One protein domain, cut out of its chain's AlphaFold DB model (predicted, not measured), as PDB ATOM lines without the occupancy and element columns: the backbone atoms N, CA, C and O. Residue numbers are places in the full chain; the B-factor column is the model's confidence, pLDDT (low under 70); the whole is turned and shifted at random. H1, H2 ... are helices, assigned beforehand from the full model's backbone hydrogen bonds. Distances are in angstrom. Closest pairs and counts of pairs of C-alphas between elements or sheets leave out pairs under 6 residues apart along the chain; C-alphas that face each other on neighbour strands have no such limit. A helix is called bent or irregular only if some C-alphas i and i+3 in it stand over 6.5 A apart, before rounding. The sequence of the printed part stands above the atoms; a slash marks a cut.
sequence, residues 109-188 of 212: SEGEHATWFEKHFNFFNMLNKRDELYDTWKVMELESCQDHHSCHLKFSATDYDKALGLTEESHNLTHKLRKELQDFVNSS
ATOM      1  N   SER A 109      56.480   4.055   9.121       90.44
ATOM      2  CA  SER A 109      55.264   4.815   9.430       90.44
ATOM      3  C   SER A 109      55.090   5.138  10.914       90.44
ATOM      4  O   SER A 109      54.377   6.078  11.243       90.44
ATOM      5  N   GLU A 110      55.731   4.388  11.811       91.19
ATOM      6  CA  GLU A 110      55.649   4.613  13.261       91.19
ATOM      7  C   GLU A 110      56.712   5.598  13.771       91.19
ATOM      8  O   GLU A 110      56.784   5.889  14.968       91.19
ATOM      9  N   GLY A 111      57.572   6.100  12.886       92.69
ATOM     10  CA  GLY A 111      58.625   7.032  13.253       92.69
ATOM     11  C   GLY A 111      58.123   8.451  13.523       92.69
ATOM     12  O   GLY A 111      57.075   8.876  13.028       92.69
ATOM     13  N   GLU A 112      58.865   9.197  14.350       91.81
ATOM     14  CA  GLU A 112      58.467  10.547  14.772       91.81
ATOM     15  C   GLU A 112      58.397  11.530  13.593       91.81
ATOM     16  O   GLU A 112      57.547  12.423  13.602       91.81
ATOM     17  N   HIS A 113      59.253  11.365  12.579       90.50
ATOM     18  CA  HIS A 113      59.288  12.236  11.407       90.50
ATOM     19  C   HIS A 113      58.120  11.922  10.471       90.50
ATOM     20  O   HIS A 113      57.361  12.821  10.108       90.50
ATOM     21  N   ALA A 114      57.897  10.641  10.167       94.00
ATOM     22  CA  ALA A 114      56.756  10.204   9.362       94.00
ATOM     23  C   ALA A 114      55.411  10.598  10.003       94.00
ATOM     24  O   ALA A 114      54.519  11.112   9.323       94.00
ATOM     25  N   THR A 115      55.291  10.434  11.324       95.62
ATOM     26  CA  THR A 115      54.100  10.823  12.098       95.62
ATOM     27  C   THR A 115      53.873  12.338  12.086       95.62
ATOM     28  O   THR A 115      52.730  12.797  12.130       95.62
ATOM     29  N   TRP A 116      54.941  13.144  12.061       96.75
ATOM     30  CA  TRP A 116      54.803  14.597  11.953       96.75
ATOM     31  C   TRP A 116      54.147  14.979  10.626       96.75
ATOM     32  O   TRP A 116      53.140  15.687  10.645       96.75
ATOM     33  N   PHE A 117      54.657  14.456   9.506       96.94
ATOM     34  CA  PHE A 117      54.111  14.733   8.173       96.94
ATOM     35  C   PHE A 117      52.676  14.235   8.021       96.94
ATOM     36  O   PHE A 117      51.840  14.955   7.479       96.94
ATOM     37  N   GLU A 118      52.364  13.054   8.561       97.00
ATOM     38  CA  GLU A 118      50.994  12.539   8.597       97.00
ATOM     39  C   GLU A 118      50.045  13.545   9.262       97.00
ATOM     40  O   GLU A 118      49.041  13.952   8.677       97.00
ATOM     41  N   LYS A 119      50.365  13.972  10.490       97.81
ATOM     42  CA  LYS A 119      49.523  14.897  11.262       97.81
ATOM     43  C   LYS A 119      49.434  16.272  10.609       97.81
ATOM     44  O   LYS A 119      48.345  16.839  10.553       97.81
ATOM     45  N   HIS A 120      50.557  16.778  10.109       97.69
ATOM     46  CA  HIS A 120      50.653  18.055   9.415       97.69
ATOM     47  C   HIS A 120      49.746  18.087   8.178       97.69
ATOM     48  O   HIS A 120      48.847  18.924   8.102       97.69
ATOM     49  N   PHE A 121      49.895  17.142   7.248       97.94
ATOM     50  CA  PHE A 121      49.073  17.126   6.037       97.94
ATOM     51  C   PHE A 121      47.607  16.791   6.328       97.94
ATOM     52  O   PHE A 121      46.709  17.364   5.704       97.94
ATOM     53  N   ASN A 122      47.331  15.913   7.299       97.44
ATOM     54  CA  ASN A 122      45.957  15.600   7.690       97.44
ATOM     55  C   ASN A 122      45.224  16.802   8.283       97.44
ATOM     56  O   ASN A 122      44.035  16.956   8.008       97.44
ATOM     57  N   PHE A 123      45.909  17.677   9.026       97.69
ATOM     58  CA  PHE A 123      45.312  18.920   9.517       97.69
ATOM     59  C   PHE A 123      44.710  19.737   8.366       97.69
ATOM     60  O   PHE A 123      43.517  20.037   8.384       97.69
ATOM     61  N   PHE A 124      45.500  20.017   7.325       97.00
ATOM     62  CA  PHE A 124      45.039  20.793   6.169       97.00
ATOM     63  C   PHE A 124      43.995  20.042   5.331       97.00
ATOM     64  O   PHE A 124      43.027  20.641   4.862       97.00
ATOM     65  N   ASN A 125      44.126  18.718   5.187       96.00
ATOM     66  CA  ASN A 125      43.133  17.897   4.485       96.00
ATOM     67  C   ASN A 125      41.755  17.892   5.161       96.00
ATOM     68  O   ASN A 125      40.750  17.711   4.473       96.00
ATOM     69  N   MET A 126      41.698  18.088   6.479       95.00
ATOM     70  CA  MET A 126      40.457  18.095   7.255       95.00
ATOM     71  C   MET A 126      39.837  19.490   7.419       95.00
ATOM     72  O   MET A 126      38.783  19.610   8.047       95.00
ATOM     73  N   LEU A 127      40.441  20.544   6.854       93.88
ATOM     74  CA  LEU A 127      39.887  21.892   6.949       93.88
ATOM     75  C   LEU A 127      38.540  22.004   6.239       93.88
ATOM     76  O   LEU A 127      38.357  21.588   5.092       93.88
ATOM     77  N   ASN A 128      37.589  22.654   6.907       91.19
ATOM     78  CA  ASN A 128      36.360  23.061   6.248       91.19
ATOM     79  C   ASN A 128      36.691  24.090   5.161       91.19
ATOM     80  O   ASN A 128      37.480  25.001   5.395       91.19
ATOM     81  N   LYS A 129      36.074  23.961   3.982       89.62
ATOM     82  CA  LYS A 129      36.353  24.825   2.822       89.62
ATOM     83  C   LYS A 129      37.834  24.853   2.410       89.62
ATOM     84  O   LYS A 129      38.298  25.859   1.875       89.62
ATOM     85  N   ARG A 130      38.556  23.743   2.623       93.94
ATOM     86  CA  ARG A 130      39.976  23.568   2.271       93.94
ATOM     87  C   ARG A 130      40.334  24.190   0.920       93.94
ATOM     88  O   ARG A 130      41.262  24.989   0.850       93.94
ATOM     89  N   ASP A 131      39.578  23.844  -0.121       94.56
ATOM     90  CA  ASP A 131      39.858  24.271  -1.493       94.56
ATOM     91  C   ASP A 131      39.588  25.774  -1.705       94.56
ATOM     92  O   ASP A 131      40.350  26.437  -2.403       94.56
ATOM     93  N   GLU A 132      38.541  26.330  -1.079       92.06
ATOM     94  CA  GLU A 132      38.197  27.761  -1.180       92.06
ATOM     95  C   GLU A 132      39.244  28.645  -0.492       92.06
ATOM     96  O   GLU A 132      39.521  29.754  -0.944       92.06
ATOM     97  N   LEU A 133      39.817  28.156   0.611       90.69
ATOM     98  CA  LEU A 133      40.785  28.882   1.430       90.69
ATOM     99  C   LEU A 133      42.238  28.518   1.105       90.69
ATOM    100  O   LEU A 133      43.140  28.966   1.808       90.69
ATOM    101  N   TYR A 134      42.486  27.743   0.047       95.00
ATOM    102  CA  TYR A 134      43.819  27.237  -0.286       95.00
ATOM    103  C   TYR A 134      44.884  28.336  -0.365       95.00
ATOM    104  O   TYR A 134      45.929  28.245   0.278       95.00
ATOM    105  N   ASP A 135      44.600  29.420  -1.088       92.88
ATOM    106  CA  ASP A 135      45.534  30.544  -1.219       92.88
ATOM    107  C   ASP A 135      45.798  31.276   0.104       92.88
ATOM    108  O   ASP A 135      46.817  31.955   0.232       92.88
ATOM    109  N   THR A 136      44.906  31.120   1.082       91.56
ATOM    110  CA  THR A 136      45.037  31.695   2.419       91.56
ATOM    111  C   THR A 136      45.968  30.854   3.286       91.56
ATOM    112  O   THR A 136      46.885  31.406   3.886       91.56
ATOM    113  N   TRP A 137      45.787  29.530   3.338       95.06
ATOM    114  CA  TRP A 137      46.532  28.680   4.277       95.06
ATOM    115  C   TRP A 137      47.820  28.063   3.711       95.06
ATOM    116  O   TRP A 137      48.683  27.674   4.495       95.06
ATOM    117  N   LYS A 138      48.019  27.997   2.386       95.62
ATOM    118  CA  LYS A 138      49.207  27.341   1.788       95.62
ATOM    119  C   LYS A 138      50.549  27.957   2.203       95.62
ATOM    120  O   LYS A 138      51.568  27.281   2.200       95.62
ATOM    121  N   VAL A 139      50.562  29.243   2.561       95.06
ATOM    122  CA  VAL A 139      51.771  29.914   3.071       95.06
ATOM    123  C   VAL A 139      52.100  29.432   4.483       95.06
ATOM    124  O   VAL A 139      53.246  29.096   4.757       95.06
ATOM    125  N   MET A 140      51.087  29.329   5.347       94.94
ATOM    126  CA  MET A 140      51.232  28.799   6.705       94.94
ATOM    127  C   MET A 140      51.696  27.333   6.698       94.94
ATOM    128  O   MET A 140      52.496  26.922   7.541       94.94
ATOM    129  N   GLU A 141      51.183  26.531   5.763       96.62
ATOM    130  CA  GLU A 141      51.608  25.141   5.567       96.62
ATOM    131  C   GLU A 141      53.110  25.052   5.263       96.62
ATOM    132  O   GLU A 141      53.839  24.356   5.976       96.62
ATOM    133  N   LEU A 142      53.588  25.848   4.302       96.62
ATOM    134  CA  LEU A 142      55.001  25.917   3.947       96.62
ATOM    135  C   LEU A 142      55.879  26.373   5.120       96.62
ATOM    136  O   LEU A 142      56.917  25.764   5.380       96.62
ATOM    137  N   GLU A 143      55.474  27.427   5.833       95.12
ATOM    138  CA  GLU A 143      56.192  27.920   7.017       95.12
ATOM    139  C   GLU A 143      56.334  26.817   8.073       95.12
ATOM    140  O   GLU A 143      57.424  26.577   8.589       95.12
ATOM    141  N   SER A 144      55.263  26.059   8.316       95.00
ATOM    142  CA  SER A 144      55.283  24.947   9.271       95.00
ATOM    143  C   SER A 144      56.237  23.822   8.846       95.00
ATOM    144  O   SER A 144      56.920  23.243   9.694       95.00
ATOM    145  N   CYS A 145      56.317  23.519   7.545       94.50
ATOM    146  CA  CYS A 145      57.300  22.581   6.995       94.50
ATOM    147  C   CYS A 145      58.740  23.084   7.182       94.50
ATOM    148  O   CYS A 145      59.615  22.329   7.616       94.50
ATOM    149  N   GLN A 146      58.996  24.363   6.903       94.44
ATOM    150  CA  GLN A 146      60.318  24.978   7.060       94.44
ATOM    151  C   GLN A 146      60.769  25.020   8.523       94.44
ATOM    152  O   GLN A 146      61.935  24.733   8.820       94.44
ATOM    153  N   ASP A 147      59.850  25.319   9.437       93.38
ATOM    154  CA  ASP A 147      60.094  25.318  10.876       93.38
ATOM    155  C   ASP A 147      60.387  23.910  11.395       93.38
ATOM    156  O   ASP A 147      61.319  23.712  12.180       93.38
ATOM    157  N   HIS A 148      59.639  22.904  10.935       92.75
ATOM    158  CA  HIS A 148      59.927  21.514  11.271       92.75
ATOM    159  C   HIS A 148      61.313  21.092  10.783       92.75
ATOM    160  O   HIS A 148      62.089  20.547  11.566       92.75
ATOM    161  N   HIS A 149      61.657  21.400   9.534       88.94
ATOM    162  CA  HIS A 149      62.964  21.073   8.969       88.94
ATOM    163  C   HIS A 149      64.114  21.784   9.708       88.94
ATOM    164  O   HIS A 149      65.153  21.185   9.980       88.94
ATOM    165  N   SER A 150      63.942  23.061  10.059       90.38
ATOM    166  CA  SER A 150      65.010  23.872  10.662       90.38
ATOM    167  C   SER A 150      65.183  23.618  12.161       90.38
ATOM    168  O   SER A 150      66.304  23.609  12.673       90.38
ATOM    169  N   CYS A 151      64.076  23.409  12.876       90.50
ATOM    170  CA  CYS A 151      64.034  23.403  14.338       90.50
ATOM    171  C   CYS A 151      63.559  22.070  14.934       90.50
ATOM    172  O   CYS A 151      63.502  21.950  16.158       90.50
ATOM    173  N   HIS A 152      63.236  21.065  14.112       87.25
ATOM    174  CA  HIS A 152      62.728  19.754  14.543       87.25
ATOM    175  C   HIS A 152      61.488  19.865  15.448       87.25
ATOM    176  O   HIS A 152      61.330  19.124  16.423       87.25
ATOM    177  N   LEU A 153      60.609  20.828  15.152       90.38
ATOM    178  CA  LEU A 153      59.422  21.081  15.966       90.38
ATOM    179  C   LEU A 153      58.435  19.918  15.883       90.38
ATOM    180  O   LEU A 153      58.175  19.369  14.811       90.38
ATOM    181  N   LYS A 154      57.837  19.569  17.025       93.31
ATOM    182  CA  LYS A 154      56.753  18.586  17.090       93.31
ATOM    183  C   LYS A 154      55.442  19.206  16.612       93.31
ATOM    184  O   LYS A 154      55.209  20.399  16.776       93.31
ATOM    185  N   PHE A 155      54.569  18.371  16.060       95.25
ATOM    186  CA  PHE A 155      53.230  18.791  15.668       95.25
ATOM    187  C   PHE A 155      52.378  19.115  16.907       95.25
ATOM    188  O   PHE A 155      52.370  18.350  17.876       95.25
ATOM    189  N   SER A 156      51.625  20.214  16.845       95.50
ATOM    190  CA  SER A 156      50.705  20.675  17.889       95.50
ATOM    191  C   SER A 156      49.418  21.174  17.233       95.50
ATOM    192  O   SER A 156      49.405  22.252  16.647       95.50
ATOM    193  N   ALA A 157      48.329  20.404  17.343       94.75
ATOM    194  CA  ALA A 157      47.035  20.783  16.763       94.75
ATOM    195  C   ALA A 157      46.565  22.154  17.278       94.75
ATOM    196  O   ALA A 157      46.168  23.009  16.500       94.75
ATOM    197  N   THR A 158      46.731  22.399  18.581       96.19
ATOM    198  CA  THR A 158      46.369  23.665  19.226       96.19
ATOM    199  C   THR A 158      47.097  24.870  18.631       96.19
ATOM    200  O   THR A 158      46.525  25.955  18.562       96.19
ATOM    201  N   ASP A 159      48.366  24.724  18.244       94.69
ATOM    202  CA  ASP A 159      49.119  25.843  17.670       94.69
ATOM    203  C   ASP A 159      48.807  26.029  16.184       94.69
ATOM    204  O   ASP A 159      48.743  27.168  15.728       94.69
ATOM    205  N   TYR A 160      48.498  24.945  15.468       96.00
ATOM    206  CA  TYR A 160      47.972  25.012  14.105       96.00
ATOM    207  C   TYR A 160      46.611  25.710  14.067       96.00
ATOM    208  O   TYR A 160      46.426  26.618  13.266       96.00
ATOM    209  N   ASP A 161      45.688  25.379  14.975       94.94
ATOM    210  CA  ASP A 161      44.384  26.046  15.069       94.94
ATOM    211  C   ASP A 161      44.536  27.559  15.298       94.94
ATOM    212  O   ASP A 161      43.873  28.369  14.648       94.94
ATOM    213  N   LYS A 162      45.449  27.964  16.193       94.81
ATOM    214  CA  LYS A 162      45.747  29.387  16.430       94.81
ATOM    215  C   LYS A 162      46.329  30.056  15.189       94.81
ATOM    216  O   LYS A 162      45.897  31.150  14.835       94.81
ATOM    217  N   ALA A 163      47.319  29.430  14.555       93.25
ATOM    218  CA  ALA A 163      47.976  29.973  13.372       93.25
ATOM    219  C   ALA A 163      47.002  30.100  12.190       93.25
ATOM    220  O   ALA A 163      47.004  31.122  11.501       93.25
ATOM    221  N   LEU A 164      46.104  29.127  12.013       93.25
ATOM    222  CA  LEU A 164      45.051  29.188  11.007       93.25
ATOM    223  C   LEU A 164      44.087  30.341  11.292       93.25
ATOM    224  O   LEU A 164      43.825  31.138  10.395       93.25
ATOM    225  N   GLY A 165      43.633  30.493  12.542       92.06
ATOM    226  CA  GLY A 165      42.776  31.612  12.943       92.06
ATOM    227  C   GLY A 165      43.408  32.977  12.642       92.06
ATOM    228  O   GLY A 165      42.768  33.836  12.040       92.06
ATOM    229  N   LEU A 166      44.693  33.156  12.964       90.62
ATOM    230  CA  LEU A 166      45.438  34.382  12.640       90.62
ATOM    231  C   LEU A 166      45.557  34.613  11.125       90.62
ATOM    232  O   LEU A 166      45.455  35.749  10.652       90.62
ATOM    233  N   THR A 167      45.758  33.544  10.358       89.81
ATOM    234  CA  THR A 167      45.874  33.599   8.895       89.81
ATOM    235  C   THR A 167      44.544  34.003   8.254       89.81
ATOM    236  O   THR A 167      44.509  34.892   7.398       89.81
ATOM    237  N   GLU A 168      43.432  33.424   8.706       88.62
ATOM    238  CA  GLU A 168      42.084  33.780   8.256       88.62
ATOM    239  C   GLU A 168      41.713  35.222   8.630       88.62
ATOM    240  O   GLU A 168      41.175  35.962   7.801       88.62
ATOM    241  N   GLU A 169      42.029  35.666   9.850       88.69
ATOM    242  CA  GLU A 169      41.824  37.053  10.285       88.69
ATOM    243  C   GLU A 169      42.612  38.045   9.420       88.69
ATOM    244  O   GLU A 169      42.049  39.032   8.929       88.69
ATOM    245  N   SER A 170      43.896  37.766   9.177       85.94
ATOM    246  CA  SER A 170      44.765  38.577   8.317       85.94
ATOM    247  C   SER A 170      44.237  38.654   6.880       85.94
ATOM    248  O   SER A 170      44.182  39.736   6.274       85.94
ATOM    249  N   HIS A 171      43.770  37.526   6.342       84.44
ATOM    250  CA  HIS A 171      43.155  37.467   5.021       84.44
ATOM    251  C   HIS A 171      41.879  38.317   4.945       84.44
ATOM    252  O   HIS A 171      41.744  39.156   4.047       84.44
ATOM    253  N   ASN A 172      40.981  38.169   5.921       86.38
ATOM    254  CA  ASN A 172      39.736  38.932   6.003       86.38
ATOM    255  C   ASN A 172      39.993  40.443   6.102       86.38
ATOM    256  O   ASN A 172      39.341  41.233   5.407       86.38
ATOM    257  N   LEU A 173      40.966  40.858   6.918       88.69
ATOM    258  CA  LEU A 173      41.358  42.261   7.054       88.69
ATOM    259  C   LEU A 173      41.912  42.818   5.737       88.69
ATOM    260  O   LEU A 173      41.494  43.889   5.292       88.69
ATOM    261  N   THR A 174      42.798  42.073   5.078       85.06
ATOM    262  CA  THR A 174      43.386  42.462   3.787       85.06
ATOM    263  C   THR A 174      42.318  42.587   2.702       85.06
ATOM    264  O   THR A 174      42.317  43.548   1.927       85.06
ATOM    265  N   HIS A 175      41.370  41.649   2.656       84.81
ATOM    266  CA  HIS A 175      40.255  41.691   1.714       84.81
ATOM    267  C   HIS A 175      39.353  42.911   1.960       84.81
ATOM    268  O   HIS A 175      38.972  43.603   1.013       84.81
ATOM    269  N   LYS A 176      39.058  43.223   3.228       89.81
ATOM    270  CA  LYS A 176      38.284  44.411   3.609       89.81
ATOM    271  C   LYS A 176      38.981  45.706   3.181       89.81
ATOM    272  O   LYS A 176      38.352  46.526   2.516       89.81
ATOM    273  N   LEU A 177      40.274  45.852   3.474       90.44
ATOM    274  CA  LEU A 177      41.066  47.023   3.076       90.44
ATOM    275  C   LEU A 177      41.113  47.195   1.554       90.44
ATOM    276  O   LEU A 177      40.953  48.305   1.048       90.44
ATOM    277  N   ARG A 178      41.288  46.100   0.805       89.69
ATOM    278  CA  ARG A 178      41.280  46.137  -0.665       89.69
ATOM    279  C   ARG A 178      39.929  46.597  -1.208       89.69
ATOM    280  O   ARG A 178      39.896  47.396  -2.139       89.69
ATOM    281  N   LYS A 179      38.830  46.112  -0.627       90.31
ATOM    282  CA  LYS A 179      37.477  46.521  -1.016       90.31
ATOM    283  C   LYS A 179      37.242  48.008  -0.744       90.31
ATOM    284  O   LYS A 179      36.814  48.716  -1.646       90.31
ATOM    285  N   GLU A 180      37.592  48.488   0.447       92.25
ATOM    286  CA  GLU A 180      37.462  49.908   0.811       92.25
ATOM    287  C   GLU A 180      38.295  50.816  -0.106       92.25
ATOM    288  O   GLU A 180      37.807  51.850  -0.566       92.25
ATOM    289  N   LEU A 181      39.525  50.410  -0.443       91.06
ATOM    290  CA  LEU A 181      40.369  51.137  -1.393       91.06
ATOM    291  C   LEU A 181      39.749  51.164  -2.797       91.06
ATOM    292  O   LEU A 181      39.747  52.211  -3.446       91.06
ATOM    293  N   GLN A 182      39.207  50.039  -3.264       90.44
ATOM    294  CA  GLN A 182      38.556  49.966  -4.570       90.44
ATOM    295  C   GLN A 182      37.306  50.855  -4.625       90.44
ATOM    296  O   GLN A 182      37.122  51.596  -5.591       90.44
ATOM    297  N   ASP A 183      36.479  50.833  -3.580       90.81
ATOM    298  CA  ASP A 183      35.281  51.668  -3.464       90.81
ATOM    299  C   ASP A 183      35.642  53.164  -3.427       90.81
ATOM    300  O   ASP A 183      34.973  53.985  -4.065       90.81
ATOM    301  N   PHE A 184      36.744  53.525  -2.763       88.19
ATOM    302  CA  PHE A 184      37.284  54.886  -2.769       88.19
ATOM    303  C   PHE A 184      37.762  55.324  -4.163       88.19
ATOM    304  O   PHE A 184      37.433  56.428  -4.616       88.19
ATOM    305  N   VAL A 185      38.503  54.466  -4.875       89.12
ATOM    306  CA  VAL A 185      38.975  54.741  -6.247       89.12
ATOM    307  C   VAL A 185      37.792  54.912  -7.200       89.12
ATOM    308  O   VAL A 185      37.738  55.895  -7.943       89.12
ATOM    309  N   ASN A 186      36.808  54.014  -7.133       86.12
ATOM    310  CA  ASN A 186      35.599  54.069  -7.956       86.12
ATOM    311  C   ASN A 186      34.786  55.348  -7.684       86.12
ATOM    312  O   ASN A 186      34.337  56.012  -8.620       86.12
ATOM    313  N   SER A 187      34.645  55.737  -6.412       83.88
ATOM    314  CA  SER A 187      33.938  56.967  -6.022       83.88
ATOM    315  C   SER A 187      34.665  58.229  -6.497       83.88
ATOM    316  O   SER A 187      34.030  59.180  -6.954       83.88
ATOM    317  N   SER A 188      36.000  58.227  -6.458       74.81
ATOM    318  CA  SER A 188      36.822  59.346  -6.931       74.81
ATOM    319  C   SER A 188      36.765  59.507  -8.455       74.81
ATOM    320  O   SER A 188      36.689  60.628  -8.956       74.81
TER     321      SER A 188
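This is residues 109 to 188 of the 212 residues of the protein "Predicted protein" of Laccaria bicolor (strain S238N-H82 / ATCC MYA-4686) (UniProt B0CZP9). H1 and H2 run side by side in opposite ways, and the long H3 slants across H2 from near H1; its residues 173 to 188 stick out as a free arm, which makes the length. You have 80 printed residues with three named helices in the order H1, H2, H3, all helix. The whole is loose, radius of gyration of the C-alphas 16.5 A, spanning 61 by 25 by 17 A.

Find C-alpha 112 at (58.467, 10.547, 14.772), where H1, residues 112 to 125, begins. H2, residues 134 to 151, is 25.2 A long and only just irregular: C-alphas 136 and 139 are 7.0 A apart. H3, residues 157 to 188, runs 46.4 A to C-alpha 188 at (36.822, 59.346, -6.931).

Look at Thr 136 and His 171: their C-alphas, 6.6 A apart, are the closest of H2 and H3, a helical hairpin at a steep tilt of 42 degrees. H1 is close to H2 but not clearly touching, with the closest C-alphas, Phe 124 and Glu 141, 7.9 A apart. Every O i to N i+4 pair is within hydrogen-bond range in H3, 9 of 10 in H1 and 12 of 14 in H2.

The printed part has no cut and no long link, and no printed residue is under 70 in pLDDT.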